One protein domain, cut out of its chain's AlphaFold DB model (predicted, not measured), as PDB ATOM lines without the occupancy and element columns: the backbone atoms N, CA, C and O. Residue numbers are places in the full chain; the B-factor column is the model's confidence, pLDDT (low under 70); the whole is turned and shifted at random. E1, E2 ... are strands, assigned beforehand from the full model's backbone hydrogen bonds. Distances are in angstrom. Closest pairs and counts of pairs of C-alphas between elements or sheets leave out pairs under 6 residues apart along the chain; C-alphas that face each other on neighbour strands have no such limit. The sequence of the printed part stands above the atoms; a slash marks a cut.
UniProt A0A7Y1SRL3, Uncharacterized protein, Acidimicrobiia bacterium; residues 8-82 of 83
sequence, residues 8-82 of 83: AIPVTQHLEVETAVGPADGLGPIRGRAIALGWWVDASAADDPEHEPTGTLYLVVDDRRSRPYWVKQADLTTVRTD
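Overview. This is residues 8 to 82 of the 83 residues of an uncharacterized protein of Acidimicrobiia bacterium (UniProt A0A7Y1SRL3). A single strongly twisted sheet of five strands makes the body, folded by sharp bends in E1 and E2, with its two edge strands E4 and E5 joined by a tight link. The long loop of residues 41 to 54 reaches away from the sheet at one end of the longest axis. The printed part has 75 residues and no named helix; the strands follow as E1 to E5 and stand in the sheet as E4, E3, E2, E1, E5, all antiparallel. The class is all strand; the whole is only just compact, close to loose, with a radius of gyration of the C-alphas of 13.1 A, and spans 37 by 29 by 21 A.

Arrangement. E1, residues 8 to 19, bends by 110 degrees at residue 13. E2, residues 31 to 40, bends by 85 degrees at residue 35 and forms a hairpin with E1; N 9 and O 37 are 2.8 A apart, within hydrogen-bond range. E3, residues 55 to 61, forms a hairpin with E2, with N 57 and O 38 at 2.8 A. E4, residues 69 to 72, forms a hairpin with E3, with N 71 and O 58 at 2.8 A. E1 to E4 are a meander, each strand the antiparallel neighbour of the one before. E5, residues 76 to 81, is antiparallel to E1 at 122 degrees, with N 16 and O 80 at 2.8 A. E4 and E5 meet only through their link; E3 and E5 are apart.

Along the chain. E1 begins at C-alpha 8 (12.435, 54.532, 135.154) and is 19.9 A long. E2 measures 20.2 A, E3 19.8 A and E4 9.8 A. E5, 14.0 A, ends at C-alpha 81 (15.609, 49.390, 153.621).

Size, cuts and confidence. The C-alphas farthest apart, those of Asp 47 and Asp 82, are 39.0 A apart. The printed part has no cut. The links E1 to E2 and E2 to E3 are long. The pLDDT is under 70 at residues 24 to 26, 41 to 49 and 51 to 52.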
ATOM      1  N   ALA A   8      12.643  54.726 133.719       78.94
ATOM      2  CA  ALA A   8      12.435  54.532 135.154       78.94
ATOM      3  C   ALA A   8      11.866  53.140 135.486       78.94
ATOM      4  O   ALA A   8      10.915  52.677 134.860       78.94
ATOM      5  N   ILE A   9      12.423  52.498 136.514       87.19
ATOM      6  CA  ILE A   9      12.001  51.200 137.051       87.19
ATOM      7  C   ILE A   9      11.367  51.428 138.428       87.19
ATOM      8  O   ILE A   9      11.996  52.066 139.275       87.19
ATOM      9  N   PRO A  10      10.152  50.919 138.701       91.75
ATOM     10  CA  PRO A  10       9.512  51.093 140.001       91.75
ATOM     11  C   PRO A  10      10.284  50.376 141.116       91.75
ATOM     12  O   PRO A  10      10.713  49.232 140.960       91.75
ATOM     13  N   VAL A  11      10.407  51.032 142.270       90.62
ATOM     14  CA  VAL A  11      10.976  50.443 143.489       90.62
ATOM     15  C   VAL A  11       9.840  49.848 144.312       90.62
ATOM     16  O   VAL A  11       8.980  50.561 144.829       90.62
ATOM     17  N   THR A  12       9.819  48.523 144.427       88.25
ATOM     18  CA  THR A  12       8.776  47.797 145.169       88.25
ATOM     19  C   THR A  12       9.088  47.663 146.658       88.25
ATOM     20  O   THR A  12       8.170  47.547 147.466       88.25
ATOM     21  N   GLN A  13      10.369  47.708 147.027       88.75
ATOM     22  CA  GLN A  13      10.825  47.683 148.416       88.75
ATOM     23  C   GLN A  13      10.633  49.053 149.079       88.75
ATOM     24  O   GLN A  13      10.630  50.088 148.413       88.75
ATOM     25  N   HIS A  14      10.474  49.078 150.400       89.69
ATOM     26  CA  HIS A  14      10.454  50.343 151.128       89.69
ATOM     27  C   HIS A  14      11.893  50.827 151.315       89.69
ATOM     28  O   HIS A  14      12.632  50.300 152.146       89.69
ATOM     29  N   LEU A  15      12.295  51.793 150.487       93.31
ATOM     30  CA  LEU A  15      13.636  52.368 150.475       93.31
ATOM     31  C   LEU A  15      13.572  53.840 150.890       93.31
ATOM     32  O   LEU A  15      13.109  54.680 150.122       93.31
ATOM     33  N   GLU A  16      14.042  54.144 152.093       95.62
ATOM     34  CA  GLU A  16      14.166  55.506 152.614       95.62
ATOM     35  C   GLU A  16      15.528  56.091 152.242       95.62
ATOM     36  O   GLU A  16      16.570  55.450 152.431       95.62
ATOM     37  N   VAL A  17      15.526  57.324 151.740       95.25
ATOM     38  CA  VAL A  17      16.740  58.037 151.345       95.25
ATOM     39  C   VAL A  17      16.774  59.458 151.897       95.25
ATOM     40  O   VAL A  17      15.738  60.084 152.126       95.25
ATOM     41  N   GLU A  18      17.985  59.974 152.091       95.38
ATOM     42  CA  GLU A  18      18.235  61.359 152.502       95.38
ATOM     43  C   GLU A  18      19.389  61.958 151.691       95.38
ATOM     44  O   GLU A  18      20.324  61.236 151.336       95.38
ATOM     45  N   THR A  19      19.334  63.261 151.398       93.00
ATOM     46  CA  THR A  19      20.412  64.000 150.717       93.00
ATOM     47  C   THR A  19      21.245  64.854 151.671       93.00
ATOM     48  O   THR A  19      20.838  65.149 152.790       93.00
ATOM     49  N   ALA A  20      22.430  65.292 151.230       85.38
ATOM     50  CA  ALA A  20      23.246  66.252 151.987       85.38
ATOM     51  C   ALA A  20      22.711  67.691 151.891       85.38
ATOM     52  O   ALA A  20      22.847  68.488 152.819       85.38
ATOM     53  N   VAL A  21      22.128  68.029 150.739       77.31
ATOM     54  CA  VAL A  21      21.669  69.376 150.391       77.31
ATOM     55  C   VAL A  21      20.275  69.323 149.777       77.31
ATOM     56  O   VAL A  21      19.894  68.335 149.144       77.31
ATOM     57  N   GLY A  22      19.489  70.372 150.015       74.81
ATOM     58  CA  GLY A  22      18.161  70.524 149.430       74.81
ATOM     59  C   GLY A  22      18.226  71.127 148.021       74.81
ATOM     60  O   GLY A  22      19.187  71.832 147.700       74.81
ATOM     61  N   PRO A  23      17.215  70.883 147.173       71.38
ATOM     62  CA  PRO A  23      17.015  71.661 145.958       71.38
ATOM     63  C   PRO A  23      16.828  73.151 146.288       71.38
ATOM     64  O   PRO A  23      16.548  73.533 147.421       71.38
ATOM     65  N   ALA A  24      16.960  74.020 145.284       68.75
ATOM     66  CA  ALA A  24      16.873  75.478 145.438       68.75
ATOM     67  C   ALA A  24      15.462  76.008 145.810       68.75
ATOM     68  O   ALA A  24      15.178  77.186 145.619       68.75
ATOM     69  N   ASP A  25      14.573  75.155 146.326       69.12
ATOM     70  CA  ASP A  25      13.196  75.475 146.717       69.12
ATOM     71  C   ASP A  25      13.079  76.065 148.136       69.12
ATOM     72  O   ASP A  25      11.975  76.292 148.627       69.12
ATOM     73  N   GLY A  26      14.209  76.339 148.797       67.69
ATOM     74  CA  GLY A  26      14.260  76.924 150.141       67.69
ATOM     75  C   GLY A  26      13.900  75.947 151.263       67.69
ATOM     76  O   GLY A  26      13.979  76.310 152.437       67.69
ATOM     77  N   LEU A  27      13.542  74.706 150.927       72.44
ATOM     78  CA  LEU A  27      13.353  73.624 151.880       72.44
ATOM     79  C   LEU A  27      14.692  72.904 152.110       72.44
ATOM     80  O   LEU A  27      15.567  72.875 151.246       72.44
ATOM     81  N   GLY A  28      14.865  72.320 153.299       85.75
ATOM     82  CA  GLY A  28      16.082  71.583 153.667       85.75
ATOM     83  C   GLY A  28      16.327  70.328 152.812       85.75
ATOM     84  O   GLY A  28      15.607  70.085 151.839       85.75
ATOM     85  N   PRO A  29      17.309  69.486 153.175       92.44
ATOM     86  CA  PRO A  29      17.618  68.261 152.436       92.44
ATOM     87  C   PRO A  29      16.386  67.395 152.152       92.44
ATOM     88  O   PRO A  29      15.434  67.384 152.941       92.44
ATOM     89  N   ILE A  30      16.380  66.704 151.010       93.06
ATOM     90  CA  ILE A  30      15.302  65.777 150.645       93.06
ATOM     91  C   ILE A  30      15.406  64.565 151.560       93.06
ATOM     92  O   ILE A  30      16.491  64.016 151.729       93.06
ATOM     93  N   ARG A  31      14.274  64.156 152.136       94.69
ATOM     94  CA  ARG A  31      14.171  62.942 152.947       94.69
ATOM     95  C   ARG A  31      12.835  62.265 152.689       94.69
ATOM     96  O   ARG A  31      11.799  62.895 152.887       94.69
ATOM     97  N   GLY A  32      12.869  61.004 152.282       94.75
ATOM     98  CA  GLY A  32      11.654  60.220 152.105       94.75
ATOM     99  C   GLY A  32      11.855  58.962 151.274       94.75
ATOM    100  O   GLY A  32      12.976  58.489 151.067       94.75
ATOM    101  N   ARG A  33      10.743  58.432 150.769       96.25
ATOM    102  CA  ARG A  33      10.701  57.134 150.100       96.25
ATOM    103  C   ARG A  33      11.077  57.240 148.625       96.25
ATOM    104  O   ARG A  33      10.451  57.984 147.869       96.25
ATOM    105  N   ALA A  34      12.027  56.418 148.192       95.50
ATOM    106  CA  ALA A  34      12.291  56.182 146.781       95.50
ATOM    107  C   ALA A  34      11.208  55.273 146.176       95.50
ATOM    108  O   ALA A  34      10.966  54.164 146.655       95.50
ATOM    109  N   ILE A  35      10.555  55.751 145.115       95.00
ATOM    110  CA  ILE A  35       9.463  55.050 144.420       95.00
ATOM    111  C   ILE A  35       9.860  54.547 143.028       95.00
ATOM    112  O   ILE A  35       9.196  53.669 142.478       95.00
ATOM    113  N   ALA A  36      10.945  55.070 142.454       94.75
ATOM    114  CA  ALA A  36      11.502  54.608 141.188       94.75
ATOM    115  C   ALA A  36      13.015  54.861 141.121       94.75
ATOM    116  O   ALA A  36      13.518  55.801 141.740       94.75
ATOM    117  N   LEU A  37      13.719  54.042 140.341       92.19
ATOM    118  CA  LEU A  37      15.102  54.266 139.929       92.19
ATOM    119  C   LEU A  37      15.128  54.647 138.458       92.19
ATOM    120  O   LEU A  37      14.429  54.035 137.656       92.19
ATOM    121  N   GLY A  38      15.939  55.628 138.105       89.56
ATOM    122  CA  GLY A  38      16.193  56.019 136.728       89.56
ATOM    123  C   GLY A  38      17.680  56.071 136.435       89.56
ATOM    124  O   GLY A  38      18.515  55.891 137.321       89.56
ATOM    125  N   TRP A  39      18.002  56.354 135.184       85.19
ATOM    126  CA  TRP A  39      19.368  56.502 134.705       85.19
ATOM    127  C   TRP A  39      19.561  57.963 134.305       85.19
ATOM    128  O   TRP A  39      18.664  58.568 133.714       85.19
ATOM    129  N   TRP A  40      20.701  58.542 134.667       77.31
ATOM    130  CA  TRP A  40      21.115  59.863 134.211       77.31
ATOM    131  C   TRP A  40      22.079  59.701 133.041       77.31
ATOM    132  O   TRP A  40      23.107  59.035 133.171       77.31
ATOM    133  N   VAL A  41      21.750  60.353 131.933       69.56
ATOM    134  CA  VAL A  41      22.630  60.550 130.781       69.56
ATOM    135  C   VAL A  41      23.019  62.028 130.784       69.56
ATOM    136  O   VAL A  41      22.176  62.885 131.067       69.56
ATOM    137  N   ASP A  42      24.296  62.341 130.564       67.50
ATOM    138  CA  ASP A  42      24.732  63.737 130.471       67.50
ATOM    139  C   ASP A  42      23.964  64.465 129.350       67.50
ATOM    140  O   ASP A  42      23.610  63.883 128.327       67.50
ATOM    141  N   ALA A  43      23.700  65.759 129.520       62.81
ATOM    142  CA  ALA A  43      22.975  66.548 128.530       62.81
ATOM    143  C   ALA A  43      23.737  66.645 127.195       62.81
ATOM    144  O   ALA A  43      23.119  66.817 126.149       62.81
ATOM    145  N   SER A  44      25.068  66.512 127.223       63.62
ATOM    146  CA  SER A  44      25.915  66.418 126.024       63.62
ATOM    147  C   SER A  44      25.763  65.097 125.261       63.62
ATOM    148  O   SER A  44      26.255  64.990 124.141       63.62
ATOM    149  N   ALA A  45      25.091  64.116 125.859       60.41
ATOM    150  CA  ALA A  45      24.911  62.766 125.350       60.41
ATOM    151  C   ALA A  45      23.465  62.451 124.941       60.41
ATOM    152  O   ALA A  45      23.199  61.363 124.443       60.41
ATOM    153  N   ALA A  46      22.537  63.401 125.090       57.62
ATOM    154  CA  ALA A  46      21.129  63.215 124.729       57.62
ATOM    155  C   ALA A  46      20.907  62.881 123.236       57.62
ATOM    156  O   ALA A  46      19.868  62.328 122.885       57.62
ATOM    157  N   ASP A  47      21.883  63.193 122.374       64.19
ATOM    158  CA  ASP A  47      21.844  62.924 120.931       64.19
ATOM    159  C   ASP A  47      22.637  61.664 120.514       64.19
ATOM    160  O   ASP A  47      22.648  61.314 119.333       64.19
ATOM    161  N   ASP A  48      23.303  60.979 121.454       66.25
ATOM    162  CA  ASP A  48      24.119  59.790 121.190       66.25
ATOM    163  C   ASP A  48      23.496  58.539 121.841       66.25
ATOM    164  O   ASP A  48      23.636  58.329 123.048       66.25
ATOM    165  N   PRO A  49      22.813  57.676 121.062       61.31
ATOM    166  CA  PRO A  49      22.150  56.487 121.590       61.31
ATOM    167  C   PRO A  49      23.124  55.410 122.096       61.31
ATOM    168  O   PRO A  49      22.681  54.464 122.746       61.31
ATOM    169  N   GLU A  50      24.423  55.517 121.796       70.62
ATOM    170  CA  GLU A  50      25.457  54.616 122.320       70.62
ATOM    171  C   GLU A  50      26.077  55.131 123.627       70.62
ATOM    172  O   GLU A  50      26.890  54.436 124.240       70.62
ATOM    173  N   HIS A  51      25.693  56.327 124.084       67.38
ATOM    174  CA  HIS A  51      26.282  56.907 125.277       67.38
ATOM    175  C   HIS A  51      25.842  56.175 126.543       67.38
ATOM    176  O   HIS A  51      24.657  56.073 126.870       67.38
ATOM    177  N   GLU A  52      26.824  55.678 127.292       67.12
ATOM    178  CA  GLU A  52      26.559  54.933 128.514       67.12
ATOM    179  C   GLU A  52      25.967  55.845 129.605       67.12
ATOM    180  O   GLU A  52      26.409  56.988 129.789       67.12
ATOM    181  N   PRO A  53      24.991  55.350 130.387       71.38
ATOM    182  CA  PRO A  53      24.485  56.066 131.544       71.38
ATOM    183  C   PRO A  53      25.605  56.477 132.499       71.38
ATOM    184  O   PRO A  53      26.406  55.658 132.947       71.38
ATOM    185  N   THR A  54      25.621  57.749 132.881       77.44
ATOM    186  CA  THR A  54      26.658  58.312 133.754       77.44
ATOM    187  C   THR A  54      26.332  58.122 135.242       77.44
ATOM    188  O   THR A  54      27.179  58.356 136.102       77.44
ATOM    189  N   GLY A  55      25.108  57.700 135.585       84.25
ATOM    190  CA  GLY A  55      24.752  57.348 136.961       84.25
ATOM    191  C   GLY A  55      23.280  57.002 137.185       84.25
ATOM    192  O   GLY A  55      22.470  57.010 136.260       84.25
ATOM    193  N   THR A  56      22.937  56.724 138.444       89.38
ATOM    194  CA  THR A  56      21.576  56.363 138.880       89.38
ATOM    195  C   THR A  56      20.847  57.563 139.483       89.38
ATOM    196  O   THR A  56      21.422  58.350 140.244       89.38
ATOM    197  N   LEU A  57      19.554  57.667 139.191       91.31
ATOM    198  CA  LEU A  57      18.609  58.607 139.783       91.31
ATOM    199  C   LEU A  57      17.600  57.872 140.669       91.31
ATOM    200  O   LEU A  57      17.181  56.762 140.360       91.31
ATOM    201  N   TYR A  58      17.160  58.529 141.734       92.94
ATOM    202  CA  TYR A  58      16.111  58.072 142.641       92.94
ATOM    203  C   TYR A  58      14.953  59.062 142.570       92.94
ATOM    204  O   TYR A  58      15.162  60.254 142.788       92.94
ATOM    205  N   LEU A  59      13.742  58.593 142.267       93.69
ATOM    206  CA  LEU A  59      12.534  59.408 142.378       93.69
ATOM    207  C   LEU A  59      12.034  59.308 143.810       93.69
ATOM    208  O   LEU A  59      11.564  58.248 144.223       93.69
ATOM    209  N   VAL A  60      12.147  60.398 144.558       94.56
ATOM    210  CA  VAL A  60      11.868  60.429 145.995       94.56
ATOM    211  C   VAL A  60      10.600  61.220 146.270       94.56
ATOM    212  O   VAL A  60      10.451  62.349 145.796       94.56
ATOM    213  N   VAL A  61       9.698  60.636 147.056       94.88
ATOM    214  CA  VAL A  61       8.531  61.315 147.627       94.88
ATOM    215  C   VAL A  61       8.895  61.786 149.031       94.88
ATOM    216  O   VAL A  61       9.197  60.972 149.899       94.88
ATOM    217  N   ASP A  62       8.876  63.099 149.235       94.25
ATOM    218  CA  ASP A  62       9.081  63.761 150.525       94.25
ATOM    219  C   ASP A  62       7.779  64.471 150.899       94.25
ATOM    220  O   ASP A  62       7.340  65.366 150.176       94.25
ATOM    221  N   ASP A  63       7.167  64.090 152.020       93.62
ATOM    222  CA  ASP A  63       5.842  64.576 152.437       93.62
ATOM    223  C   ASP A  63       5.793  66.090 152.698       93.62
ATOM    224  O   ASP A  63       4.719  66.690 152.765       93.62
ATOM    225  N   ARG A  64       6.953  66.743 152.834       92.06
ATOM    226  CA  ARG A  64       7.049  68.203 152.987       92.06
ATOM    227  C   ARG A  64       6.936  68.942 151.654       92.06
ATOM    228  O   ARG A  64       6.927  70.173 151.645       92.06
ATOM    229  N   ARG A  65       6.917  68.222 150.531       89.25
ATOM    230  CA  ARG A  65       6.972  68.766 149.172       89.25
ATOM    231  C   ARG A  65       5.723  68.386 148.387       89.25
ATOM    232  O   ARG A  65       5.130  67.333 148.576       89.25
ATOM    233  N   SER A  66       5.329  69.258 147.464       90.44
ATOM    234  CA  SER A  66       4.122  69.073 146.647       90.44
ATOM    235  C   SER A  66       4.302  68.101 145.480       90.44
ATOM    236  O   SER A  66       3.318  67.722 144.847       90.44
ATOM    237  N   ARG A  67       5.545  67.721 145.160       89.94
ATOM    238  CA  ARG A  67       5.878  66.805 144.068       89.94
ATOM    239  C   ARG A  67       7.111  65.958 144.400       89.94
ATOM    240  O   ARG A  67       7.931  66.399 145.208       89.94
ATOM    241  N   PRO A  68       7.272  64.788 143.762       91.50
ATOM    242  CA  PRO A  68       8.493  63.999 143.860       91.50
ATOM    243  C   PRO A  68       9.699  64.712 143.237       91.50
ATOM    244  O   PRO A  68       9.542  65.563 142.359       91.50
ATOM    245  N   TYR A  69      10.900  64.320 143.655       90.62
ATOM    246  CA  TYR A  69      12.160  64.854 143.136       90.62
ATOM    247  C   TYR A  69      13.066  63.738 142.635       90.62
ATOM    248  O   TYR A  69      13.234  62.722 143.305       90.62
ATOM    249  N   TRP A  70      13.688  63.959 141.476       90.62
ATOM    250  CA  TRP A  70      14.812  63.147 141.029       90.62
ATOM    251  C   TRP A  70      16.080  63.563 141.765       90.62
ATOM    252  O   TRP A  70      16.468  64.731 141.743       90.62
ATOM    253  N   VAL A  71      16.723  62.590 142.396       90.06
ATOM    254  CA  VAL A  71      17.933  62.762 143.196       90.06
ATOM    255  C   VAL A  71      19.029  61.868 142.633       90.06
ATOM    256  O   VAL A  71      18.799  60.682 142.406       90.06
ATOM    257  N   LYS A  72      20.229  62.412 142.404       89.25
ATOM    258  CA  LYS A  72      21.374  61.609 141.961       89.25
ATOM    259  C   LYS A  72      21.871  60.737 143.104       89.25
ATOM    260  O   LYS A  72      21.964  61.197 144.238       89.25
ATOM    261  N   GLN A  73      22.279  59.509 142.793       90.62
ATOM    262  CA  GLN A  73      22.861  58.598 143.782       90.62
ATOM    263  C   GLN A  73      24.033  59.230 144.552       90.62
ATOM    264  O   GLN A  73      24.168  59.006 145.750       90.62
ATOM    265  N   ALA A  74      24.855  60.040 143.878       88.81
ATOM    266  CA  ALA A  74      26.003  60.719 144.479       88.81
ATOM    267  C   ALA A  74      25.626  61.762 145.550       88.81
ATOM    268  O   ALA A  74      26.466  62.103 146.377       88.81
ATOM    269  N   ASP A  75      24.378  62.242 145.557       90.12
ATOM    270  CA  ASP A  75      23.898  63.251 146.508       90.12
ATOM    271  C   ASP A  75      23.273  62.622 147.769       90.12
ATOM    272  O   ASP A  75      22.907  63.342 148.707       90.12
ATOM    273  N   LEU A  76      23.133  61.288 147.799       92.38
ATOM    274  CA  LEU A  76      22.555  60.545 148.916       92.38
ATOM    275  C   LEU A  76      23.551  60.419 150.073       92.38
ATOM    276  O   LEU A  76      24.703  60.032 149.892       92.38
ATOM    277  N   THR A  77      23.081  60.678 151.290       94.38
ATOM    278  CA  THR A  77      23.846  60.507 152.537       94.38
ATOM    279  C   THR A  77      23.381  59.305 153.343       94.38
ATOM    280  O   THR A  77      24.162  58.722 154.093       94.38
ATOM    281  N   THR A  78      22.114  58.923 153.195       91.94
ATOM    282  CA  THR A  78      21.524  57.761 153.859       91.94
ATOM    283  C   THR A  78      20.683  56.982 152.864       91.94
ATOM    284  O   THR A  78      19.914  57.568 152.105       91.94
ATOM    285  N   VAL A  79      20.816  55.657 152.906       91.50
ATOM    286  CA  VAL A  79      19.978  54.705 152.175       91.50
ATOM    287  C   VAL A  79      19.625  53.581 153.142       91.50
ATOM    288  O   VAL A  79      20.523  52.934 153.684       91.50
ATOM    289  N   ARG A  80      18.334  53.381 153.415       92.94
ATOM    290  CA  ARG A  80      17.849  52.356 154.350       92.94
ATOM    291  C   ARG A  80      16.687  51.588 153.751       92.94
ATOM    292  O   ARG A  80      15.759  52.180 153.213       92.94
ATOM    293  N   THR A  81      16.740  50.274 153.885       87.06
ATOM    294  CA  THR A  81      15.609  49.390 153.621       87.06
ATOM    295  C   THR A  81      14.898  49.118 154.936       87.06
ATOM    296  O   THR A  81      15.561  48.727 155.902       87.06
ATOM    297  N   ASP A  82      13.580  49.268 154.976       72.31
ATOM    298  CA  ASP A  82      12.819  48.718 156.097       72.31
ATOM    299  C   ASP A  82      12.795  47.189 155.950       72.31
ATOM    300  O   ASP A  82      12.482  46.664 154.877       72.31
TER     301      ASP A  82